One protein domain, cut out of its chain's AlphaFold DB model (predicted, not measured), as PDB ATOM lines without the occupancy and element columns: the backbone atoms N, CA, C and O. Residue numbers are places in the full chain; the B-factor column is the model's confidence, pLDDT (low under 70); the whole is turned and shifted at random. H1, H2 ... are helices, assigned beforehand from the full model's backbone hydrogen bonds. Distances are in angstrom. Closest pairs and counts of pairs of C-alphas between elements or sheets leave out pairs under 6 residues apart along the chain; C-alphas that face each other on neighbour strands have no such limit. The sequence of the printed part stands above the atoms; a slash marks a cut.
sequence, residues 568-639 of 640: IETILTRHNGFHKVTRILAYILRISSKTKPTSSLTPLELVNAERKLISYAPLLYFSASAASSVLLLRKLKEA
ATOM      1  N   ILE A 568     213.287 157.439 198.787       69.44
ATOM      2  CA  ILE A 568     213.189 155.972 198.812       69.44
ATOM      3  C   ILE A 568     213.884 155.314 197.613       69.44
ATOM      4  O   ILE A 568     214.496 154.264 197.785       69.44
ATOM      5  N   GLU A 569     213.881 155.930 196.432       71.75
ATOM      6  CA  GLU A 569     214.653 155.467 195.269       71.75
ATOM      7  C   GLU A 569     216.165 155.512 195.554       71.75
ATOM      8  O   GLU A 569     216.886 154.551 195.267       71.75
ATOM      9  N   THR A 570     216.640 156.548 196.254       75.25
ATOM     10  CA  THR A 570     218.034 156.615 196.733       75.25
ATOM     11  C   THR A 570     218.364 155.492 197.732       75.25
ATOM     12  O   THR A 570     219.463 154.937 197.706       75.25
ATOM     13  N   ILE A 571     217.427 155.112 198.609       75.62
ATOM     14  CA  ILE A 571     217.629 154.018 199.579       75.62
ATOM     15  C   ILE A 571     217.595 152.643 198.884       75.62
ATOM     16  O   ILE A 571     218.396 151.767 199.217       75.62
ATOM     17  N   LEU A 572     216.702 152.452 197.906       73.75
ATOM     18  CA  LEU A 572     216.544 151.202 197.152       73.75
ATOM     19  C   LEU A 572     217.753 150.886 196.266       73.75
ATOM     20  O   LEU A 572     218.175 149.730 196.196       73.75
ATOM     21  N   THR A 573     218.319 151.903 195.612       73.00
ATOM     22  CA  THR A 573     219.490 151.767 194.730       73.00
ATOM     23  C   THR A 573     220.786 151.505 195.496       73.00
ATOM     24  O   THR A 573     221.633 150.754 195.020       73.00
ATOM     25  N   ARG A 574     220.942 152.052 196.710       76.62
ATOM     26  CA  ARG A 574     222.171 151.913 197.518       76.62
ATOM     27  C   ARG A 574     222.268 150.626 198.345       76.62
ATOM     28  O   ARG A 574     223.336 150.345 198.899       76.62
ATOM     29  N   HIS A 575     221.193 149.848 198.493       77.44
ATOM     30  CA  HIS A 575     221.159 148.705 199.417       77.44
ATOM     31  C   HIS A 575     220.500 147.460 198.829       77.44
ATOM     32  O   HIS A 575     219.369 147.500 198.353       77.44
ATOM     33  N   ASN A 576     221.188 146.317 198.912       71.62
ATOM     34  CA  ASN A 576     220.798 145.123 198.154       71.62
ATOM     35  C   ASN A 576     219.586 144.366 198.723       71.62
ATOM     36  O   ASN A 576     218.712 144.022 197.937       71.62
ATOM     37  N   GLY A 577     219.479 144.167 200.042       75.75
ATOM     38  CA  GLY A 577     218.404 143.357 200.645       75.75
ATOM     39  C   GLY A 577     217.200 144.157 201.158       75.75
ATOM     40  O   GLY A 577     217.376 145.193 201.806       75.75
ATOM     41  N   PHE A 578     215.987 143.629 200.949       80.38
ATOM     42  CA  PHE A 578     214.720 144.234 201.389       80.38
ATOM     43  C   PHE A 578     214.702 144.550 202.888       80.38
ATOM     44  O   PHE A 578     214.543 145.708 203.262       80.38
ATOM     45  N   HIS A 579     215.001 143.576 203.757       84.12
ATOM     46  CA  HIS A 579     215.016 143.788 205.211       84.12
ATOM     47  C   HIS A 579     215.963 144.918 205.657       84.12
ATOM     48  O   HIS A 579     215.681 145.613 206.633       84.12
ATOM     49  N   LYS A 580     217.078 145.145 204.941       84.69
ATOM     50  CA  LYS A 580     217.994 146.262 205.225       84.69
ATOM     51  C   LYS A 580     217.351 147.602 204.861       84.69
ATOM     52  O   LYS A 580     217.414 148.529 205.662       84.69
ATOM     53  N   VAL A 581     216.691 147.683 203.704       85.56
ATOM     54  CA  VAL A 581     215.920 148.860 203.270       85.56
ATOM     55  C   VAL A 581     214.763 149.155 204.236       85.56
ATOM     56  O   VAL A 581     214.635 150.290 204.691       85.56
ATOM     57  N   THR A 582     213.994 148.140 204.643       88.06
ATOM     58  CA  THR A 582     212.893 148.273 205.615       88.06
ATOM     59  C   THR A 582     213.384 148.779 206.973       88.06
ATOM     60  O   THR A 582     212.794 149.701 207.530       88.06
ATOM     61  N   ARG A 583     214.510 148.259 207.488       89.06
ATOM     62  CA  ARG A 583     215.126 148.750 208.737       89.06
ATOM     63  C   ARG A 583     215.612 150.196 208.628       89.06
ATOM     64  O   ARG A 583     215.436 150.963 209.569       89.06
ATOM     65  N   ILE A 584     216.200 150.582 207.495       87.38
ATOM     66  CA  ILE A 584     216.649 151.962 207.256       87.38
ATOM     67  C   ILE A 584     215.452 152.914 207.216       87.38
ATOM     68  O   ILE A 584     215.470 153.934 207.902       87.38
ATOM     69  N   LEU A 585     214.382 152.561 206.494       87.25
ATOM     70  CA  LEU A 585     213.171 153.378 206.478       87.25
ATOM     71  C   LEU A 585     212.505 153.438 207.864       87.25
ATOM     72  O   LEU A 585     212.052 154.508 208.257       87.25
ATOM     73  N   ALA A 586     212.506 152.351 208.641       88.38
ATOM     74  CA  ALA A 586     212.001 152.358 210.016       88.38
ATOM     75  C   ALA A 586     212.773 153.339 210.918       88.38
ATOM     76  O   ALA A 586     212.149 154.103 211.652       88.38
ATOM     77  N   TYR A 587     214.106 153.402 210.814       86.50
ATOM     78  CA  TYR A 587     214.901 154.407 211.532       86.50
ATOM     79  C   TYR A 587     214.622 155.844 211.063       86.50
ATOM     80  O   TYR A 587     214.491 156.737 211.898       86.50
ATOM     81  N   ILE A 588     214.475 156.079 209.754       85.31
ATOM     82  CA  ILE A 588     214.119 157.405 209.212       85.31
ATOM     83  C   ILE A 588     212.741 157.848 209.728       85.31
ATOM     84  O   ILE A 588     212.573 158.985 210.171       85.31
ATOM     85  N   LEU A 589     211.762 156.941 209.727       83.31
ATOM     86  CA  LEU A 589     210.418 157.199 210.240       83.31
ATOM     87  C   LEU A 589     210.418 157.465 211.750       83.31
ATOM     88  O   LEU A 589     209.745 158.397 212.175       83.31
ATOM     89  N   ARG A 590     211.212 156.723 212.533       83.12
ATOM     90  CA  ARG A 590     211.410 156.952 213.975       83.12
ATOM     91  C   ARG A 590     211.949 158.357 214.268       83.12
ATOM     92  O   ARG A 590     211.417 159.054 215.130       83.12
ATOM     93  N   ILE A 591     212.976 158.786 213.528       81.06
ATOM     94  CA  ILE A 591     213.540 160.142 213.637       81.06
ATOM     95  C   ILE A 591     212.469 161.188 213.287       81.06
ATOM     96  O   ILE A 591     212.284 162.157 214.023       81.06
ATOM     97  N   SER A 592     211.701 160.961 212.215       78.19
ATOM     98  CA  SER A 592     210.601 161.843 211.799       78.19
ATOM     99  C   SER A 592     209.455 161.913 212.821       78.19
ATOM    100  O   SER A 592     208.870 162.980 212.996       78.19
ATOM    101  N   SER A 593     209.165 160.826 213.548       75.00
ATOM    102  CA  SER A 593     208.122 160.786 214.583       75.00
ATOM    103  C   SER A 593     208.542 161.357 215.943       75.00
ATOM    104  O   SER A 593     207.734 161.334 216.871       75.00
ATOM    105  N   LYS A 594     209.779 161.862 216.090       71.00
ATOM    106  CA  LYS A 594     210.330 162.427 217.343       71.00
ATOM    107  C   LYS A 594     210.191 161.501 218.569       71.00
ATOM    108  O   LYS A 594     210.120 161.967 219.706       71.00
ATOM    109  N   THR A 595     210.142 160.188 218.355       66.56
ATOM    110  CA  THR A 595     210.027 159.195 219.429       66.56
ATOM    111  C   THR A 595     211.378 158.989 220.117       66.56
ATOM    112  O   THR A 595     212.434 159.156 219.503       66.56
ATOM    113  N   LYS A 596     211.371 158.644 221.416       65.19
ATOM    114  CA  LYS A 596     212.613 158.408 222.174       65.19
ATOM    115  C   LYS A 596     213.439 157.298 221.496       65.19
ATOM    116  O   LYS A 596     212.875 156.241 221.211       65.19
ATOM    117  N   PRO A 597     214.749 157.490 221.258       58.09
ATOM    118  CA  PRO A 597     215.572 156.484 220.596       58.09
ATOM    119  C   PRO A 597     215.812 155.283 221.520       58.09
ATOM    120  O   PRO A 597     216.677 155.310 222.392       58.09
ATOM    121  N   THR A 598     215.056 154.206 221.315       63.28
ATOM    122  CA  THR A 598     215.381 152.875 221.847       63.28
ATOM    123  C   THR A 598     216.455 152.211 220.978       63.28
ATOM    124  O   THR A 598     216.544 152.472 219.777       63.28
ATOM    125  N   SER A 599     217.283 151.338 221.553       67.88
ATOM    126  CA  SER A 599     218.391 150.687 220.828       67.88
ATOM    127  C   SER A 599     217.938 149.684 219.757       67.88
ATOM    128  O   SER A 599     218.674 149.425 218.806       67.88
ATOM    129  N   SER A 600     216.725 149.137 219.875       80.56
ATOM    130  CA  SER A 600     216.124 148.189 218.933       80.56
ATOM    131  C   SER A 600     214.920 148.790 218.200       80.56
ATOM    132  O   SER A 600     214.181 149.609 218.748       80.56
ATOM    133  N   LEU A 601     214.712 148.382 216.943       84.94
ATOM    134  CA  LEU A 601     213.479 148.650 216.191       84.94
ATOM    135  C   LEU A 601     212.360 147.736 216.696       84.94
ATOM    136  O   LEU A 601     212.563 146.525 216.785       84.94
ATOM    137  N   THR A 602     211.186 148.295 216.989       84.81
ATOM    138  CA  THR A 602     210.010 147.491 217.350       84.81
ATOM    139  C   THR A 602     209.419 146.800 216.113       84.81
ATOM    140  O   THR A 602     209.547 147.318 214.996       84.81
ATOM    141  N   PRO A 603     208.707 145.665 216.273       83.44
ATOM    142  CA  PRO A 603     207.997 145.023 215.165       83.44
ATOM    143  C   PRO A 603     207.006 145.966 214.465       83.44
ATOM    144  O   PRO A 603     206.892 145.948 213.243       83.44
ATOM    145  N   LEU A 604     206.342 146.847 215.223       81.69
ATOM    146  CA  LEU A 604     205.384 147.814 214.685       81.69
ATOM    147  C   LEU A 604     206.057 148.861 213.779       81.69
ATOM    148  O   LEU A 604     205.513 149.199 212.732       81.69
ATOM    149  N   GLU A 605     207.250 149.346 214.128       84.62
ATOM    150  CA  GLU A 605     208.007 150.274 213.271       84.62
ATOM    151  C   GLU A 605     208.492 149.607 211.979       84.62
ATOM    152  O   GLU A 605     208.483 150.247 210.927       84.62
ATOM    153  N   LEU A 606     208.862 148.322 212.034       88.06
ATOM    154  CA  LEU A 606     209.232 147.543 210.850       88.06
ATOM    155  C   LEU A 606     208.033 147.339 209.916       88.06
ATOM    156  O   LEU A 606     208.134 147.664 208.736       88.06
ATOM    157  N   VAL A 607     206.884 146.906 210.445       84.06
ATOM    158  CA  VAL A 607     205.639 146.735 209.674       84.06
ATOM    159  C   VAL A 607     205.148 148.070 209.096       84.06
ATOM    160  O   VAL A 607     204.696 148.129 207.953       84.06
ATOM    161  N   ASN A 608     205.271 149.172 209.841       84.44
ATOM    162  CA  ASN A 608     204.908 150.504 209.349       84.44
ATOM    163  C   ASN A 608     205.854 151.000 208.242       84.44
ATOM    164  O   ASN A 608     205.398 151.641 207.292       84.44
ATOM    165  N   ALA A 609     207.153 150.700 208.333       86.94
ATOM    166  CA  ALA A 609     208.113 150.989 207.272       86.94
ATOM    167  C   ALA A 609     207.855 150.140 206.021       86.94
ATOM    168  O   ALA A 609     207.885 150.667 204.912       86.94
ATOM    169  N   GLU A 610     207.545 148.856 206.194       86.12
ATOM    170  CA  GLU A 610     207.214 147.920 205.122       86.12
ATOM    171  C   GLU A 610     205.955 148.340 204.355       86.12
ATOM    172  O   GLU A 610     206.009 148.519 203.138       86.12
ATOM    173  N   ARG A 611     204.843 148.610 205.058       81.00
ATOM    174  CA  ARG A 611     203.614 149.128 204.430       81.00
ATOM    175  C   ARG A 611     203.867 150.431 203.681       81.00
ATOM    176  O   ARG A 611     203.345 150.603 202.583       81.00
ATOM    177  N   LYS A 612     204.687 151.331 204.240       81.62
ATOM    178  CA  LYS A 612     205.079 152.562 203.543       81.62
ATOM    179  C   LYS A 612     205.862 152.243 202.269       81.62
ATOM    180  O   LYS A 612     205.428 152.680 201.210       81.62
ATOM    181  N   LEU A 613     206.924 151.436 202.327       82.62
ATOM    182  CA  LEU A 613     207.681 150.975 201.149       82.62
ATOM    183  C   LEU A 613     206.776 150.415 200.042       82.62
ATOM    184  O   LEU A 613     206.912 150.823 198.891       82.62
ATOM    185  N   ILE A 614     205.824 149.551 200.396       75.56
ATOM    186  CA  ILE A 614     204.857 148.973 199.453       75.56
ATOM    187  C   ILE A 614     203.923 150.058 198.885       75.56
ATOM    188  O   ILE A 614     203.710 150.100 197.677       75.56
ATOM    189  N   SER A 615     203.437 150.995 199.707       73.50
ATOM    190  CA  SER A 615     202.593 152.116 199.245       73.50
ATOM    191  C   SER A 615     203.304 153.100 198.302       73.50
ATOM    192  O   SER A 615     202.639 153.805 197.548       73.50
ATOM    193  N   TYR A 616     204.642 153.120 198.286       70.38
ATOM    194  CA  TYR A 616     205.423 153.882 197.305       70.38
ATOM    195  C   TYR A 616     205.661 153.128 195.988       70.38
ATOM    196  O   TYR A 616     206.090 153.756 195.023       70.38
ATOM    197  N   ALA A 617     205.360 151.826 195.893       63.28
ATOM    198  CA  ALA A 617     205.549 151.065 194.655       63.28
ATOM    199  C   ALA A 617     204.737 151.621 193.461       63.28
ATOM    200  O   ALA A 617     205.323 151.757 192.386       63.28
ATOM    201  N   PRO A 618     203.457 152.036 193.607       57.00
ATOM    202  CA  PRO A 618     202.731 152.707 192.526       57.00
ATOM    203  C   PRO A 618     203.337 154.073 192.173       57.00
ATOM    204  O   PRO A 618     203.494 154.396 191.001       57.00
ATOM    205  N   LEU A 619     203.744 154.863 193.173       59.41
ATOM    206  CA  LEU A 619     204.322 156.198 192.963       59.41
ATOM    207  C   LEU A 619     205.657 156.141 192.204       59.41
ATOM    208  O   LEU A 619     205.890 156.948 191.306       59.41
ATOM    209  N   LEU A 620     206.496 155.144 192.498       56.69
ATOM    210  CA  LEU A 620     207.728 154.872 191.753       56.69
ATOM    211  C   LEU A 620     207.451 154.368 190.323       56.69
ATOM    212  O   LEU A 620     208.294 154.542 189.451       56.69
ATOM    213  N   TYR A 621     206.284 153.762 190.067       49.50
ATOM    214  CA  TYR A 621     205.884 153.251 188.748       49.50
ATOM    215  C   TYR A 621     205.370 154.360 187.818       49.50
ATOM    216  O   TYR A 621     205.590 154.291 186.612       49.50
ATOM    217  N   PHE A 622     204.720 155.391 188.374       46.84
ATOM    218  CA  PHE A 622     204.252 156.565 187.624       46.84
ATOM    219  C   PHE A 622     205.280 157.704 187.545       46.84
ATOM    220  O   PHE A 622     205.220 158.515 186.622       46.84
ATOM    221  N   SER A 623     206.256 157.765 188.457       46.19
ATOM    222  CA  SER A 623     207.470 158.559 188.230       46.19
ATOM    223  C   SER A 623     208.312 157.929 187.112       46.19
ATOM    224  O   SER A 623     208.307 156.711 186.951       46.19
ATOM    225  N   ALA A 624     209.076 158.726 186.357       45.56
ATOM    226  CA  ALA A 624     209.796 158.284 185.150       45.56
ATOM    227  C   ALA A 624     211.008 157.339 185.391       45.56
ATOM    228  O   ALA A 624     211.936 157.296 184.584       45.56
ATOM    229  N   SER A 625     211.012 156.582 186.493       51.88
ATOM    230  CA  SER A 625     212.049 155.629 186.900       51.88
ATOM    231  C   SER A 625     211.466 154.223 187.092       51.88
ATOM    232  O   SER A 625     211.455 153.651 188.185       51.88
ATOM    233  N   ALA A 626     211.027 153.610 185.987       53.22
ATOM    234  CA  ALA A 626     210.571 152.214 185.969       53.22
ATOM    235  C   ALA A 626     211.608 151.238 186.575       53.22
ATOM    236  O   ALA A 626     211.245 150.212 187.155       53.22
ATOM    237  N   ALA A 627     212.899 151.588 186.503       55.66
ATOM    238  CA  ALA A 627     213.997 150.860 187.132       55.66
ATOM    239  C   ALA A 627     213.827 150.716 188.657       55.66
ATOM    240  O   ALA A 627     214.043 149.625 189.185       55.66
ATOM    241  N   SER A 628     213.398 151.766 189.363       56.88
ATOM    242  CA  SER A 628     213.236 151.749 190.825       56.88
ATOM    243  C   SER A 628     212.057 150.884 191.282       56.88
ATOM    244  O   SER A 628     212.168 150.179 192.287       56.88
ATOM    245  N   SER A 629     210.972 150.834 190.504       58.53
ATOM    246  CA  SER A 629     209.852 149.911 190.745       58.53
ATOM    247  C   SER A 629     210.224 148.456 190.489       58.53
ATOM    248  O   SER A 629     209.943 147.596 191.323       58.53
ATOM    249  N   VAL A 630     210.913 148.164 189.381       60.06
ATOM    250  CA  VAL A 630     211.429 146.814 189.095       60.06
ATOM    251  C   VAL A 630     212.426 146.375 190.173       60.06
ATOM    252  O   VAL A 630     212.403 145.224 190.606       60.06
ATOM    253  N   LEU A 631     213.260 147.293 190.666       62.44
ATOM    254  CA  LEU A 631     214.220 147.035 191.737       62.44
ATOM    255  C   LEU A 631     213.537 146.752 193.089       62.44
ATOM    256  O   LEU A 631     213.978 145.855 193.808       62.44
ATOM    257  N   LEU A 632     212.456 147.463 193.425       62.56
ATOM    258  CA  LEU A 632     211.639 147.189 194.612       62.56
ATOM    259  C   LEU A 632     210.914 145.839 194.501       62.56
ATOM    260  O   LEU A 632     211.005 145.030 195.421       62.56
ATOM    261  N   LEU A 633     210.268 145.557 193.365       61.47
ATOM    262  CA  LEU A 633     209.592 144.278 193.104       61.47
ATOM    263  C   LEU A 633     210.562 143.092 193.138       61.47
ATOM    264  O   LEU A 633     210.240 142.047 193.698       61.47
ATOM    265  N   ARG A 634     211.780 143.261 192.607       62.16
ATOM    266  CA  ARG A 634     212.843 142.258 192.707       62.16
ATOM    267  C   ARG A 634     213.243 141.997 194.160       62.16
ATOM    268  O   ARG A 634     213.339 140.841 194.545       62.16
ATOM    269  N   LYS A 635     213.434 143.043 194.971       72.19
ATOM    270  CA  LYS A 635     213.785 142.905 196.398       72.19
ATOM    271  C   LYS A 635     212.665 142.267 197.216       72.19
ATOM    272  O   LYS A 635     212.964 141.477 198.100       72.19
ATOM    273  N   LEU A 636     211.405 142.578 196.906       62.34
ATOM    274  CA  LEU A 636     210.240 141.901 197.483       62.34
ATOM    275  C   LEU A 636     210.250 140.408 197.117       62.34
ATOM    276  O   LEU A 636     210.152 139.570 198.003       62.34
ATOM    277  N   LYS A 637     210.472 140.060 195.843       59.66
ATOM    278  CA  LYS A 637     210.598 138.665 195.372       59.66
ATOM    279  C   LYS A 637     211.829 137.918 195.921       59.66
ATOM    280  O   LYS A 637     211.860 136.698 195.890       59.66
ATOM    281  N   GLU A 638     212.858 138.628 196.377       61.78
ATOM    282  CA  GLU A 638     214.017 138.046 197.074       61.78
ATOM    283  C   GLU A 638     213.778 137.895 198.596       61.78
ATOM    284  O   GLU A 638     214.628 137.333 199.284       61.78
ATOM    285  N   ALA A 639     212.655 138.404 199.126       59.09
ATOM    286  CA  ALA A 639     212.293 138.374 200.549       59.09
ATOM    287  C   ALA A 639     211.046 137.525 200.873       59.09
ATOM    288  O   ALA A 639     210.909 137.089 202.016       59.09
TER     289      ALA A 639
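Overview. This is residues 568 to 639 of the 640 residues of an uncharacterized protein of Phlebotomus papatasi (UniProt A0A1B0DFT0). H2 and H3 cross as an X toward one end of an elongated model; at the other end H4 and H5 form a hairpin, with short H1 across H5. Residues 591 to 596 stick out. The printed part has 72 residues with five named helices, H1 to H5, and no named strand: all helix, compact, radius of gyration of the C-alphas 12.4 A, spans 37 by 22 by 19 A.

Along the chain. Find C-alpha 568 at (213.189, 155.972, 198.812), where H1, residues 568 to 574, begins. H2, residues 578 to 592, runs 20.9 A; H3, residues 603 to 615, 18.2 A. After H4, residues 617 to 622, H5, residues 626 to 637, runs 16.5 A to C-alpha 637 at (210.598, 138.665, 195.372).

Arrangement. H2 and H3 touch, about perpendicular at 77 degrees; their closest C-alphas, of Ala 586 and Ala 609, are 5.0 A apart. H5 touches H1 with residues 628 to 632 alone, closest at the C-alphas of Ser 628 and Glu 569, 6.0 A. In the five helices every O i to N i+4 pair is within hydrogen-bond range.

Size, cuts and confidence. The printed part has no cut and no long link. Residues 617 to 634 are among the 28 under pLDDT 70.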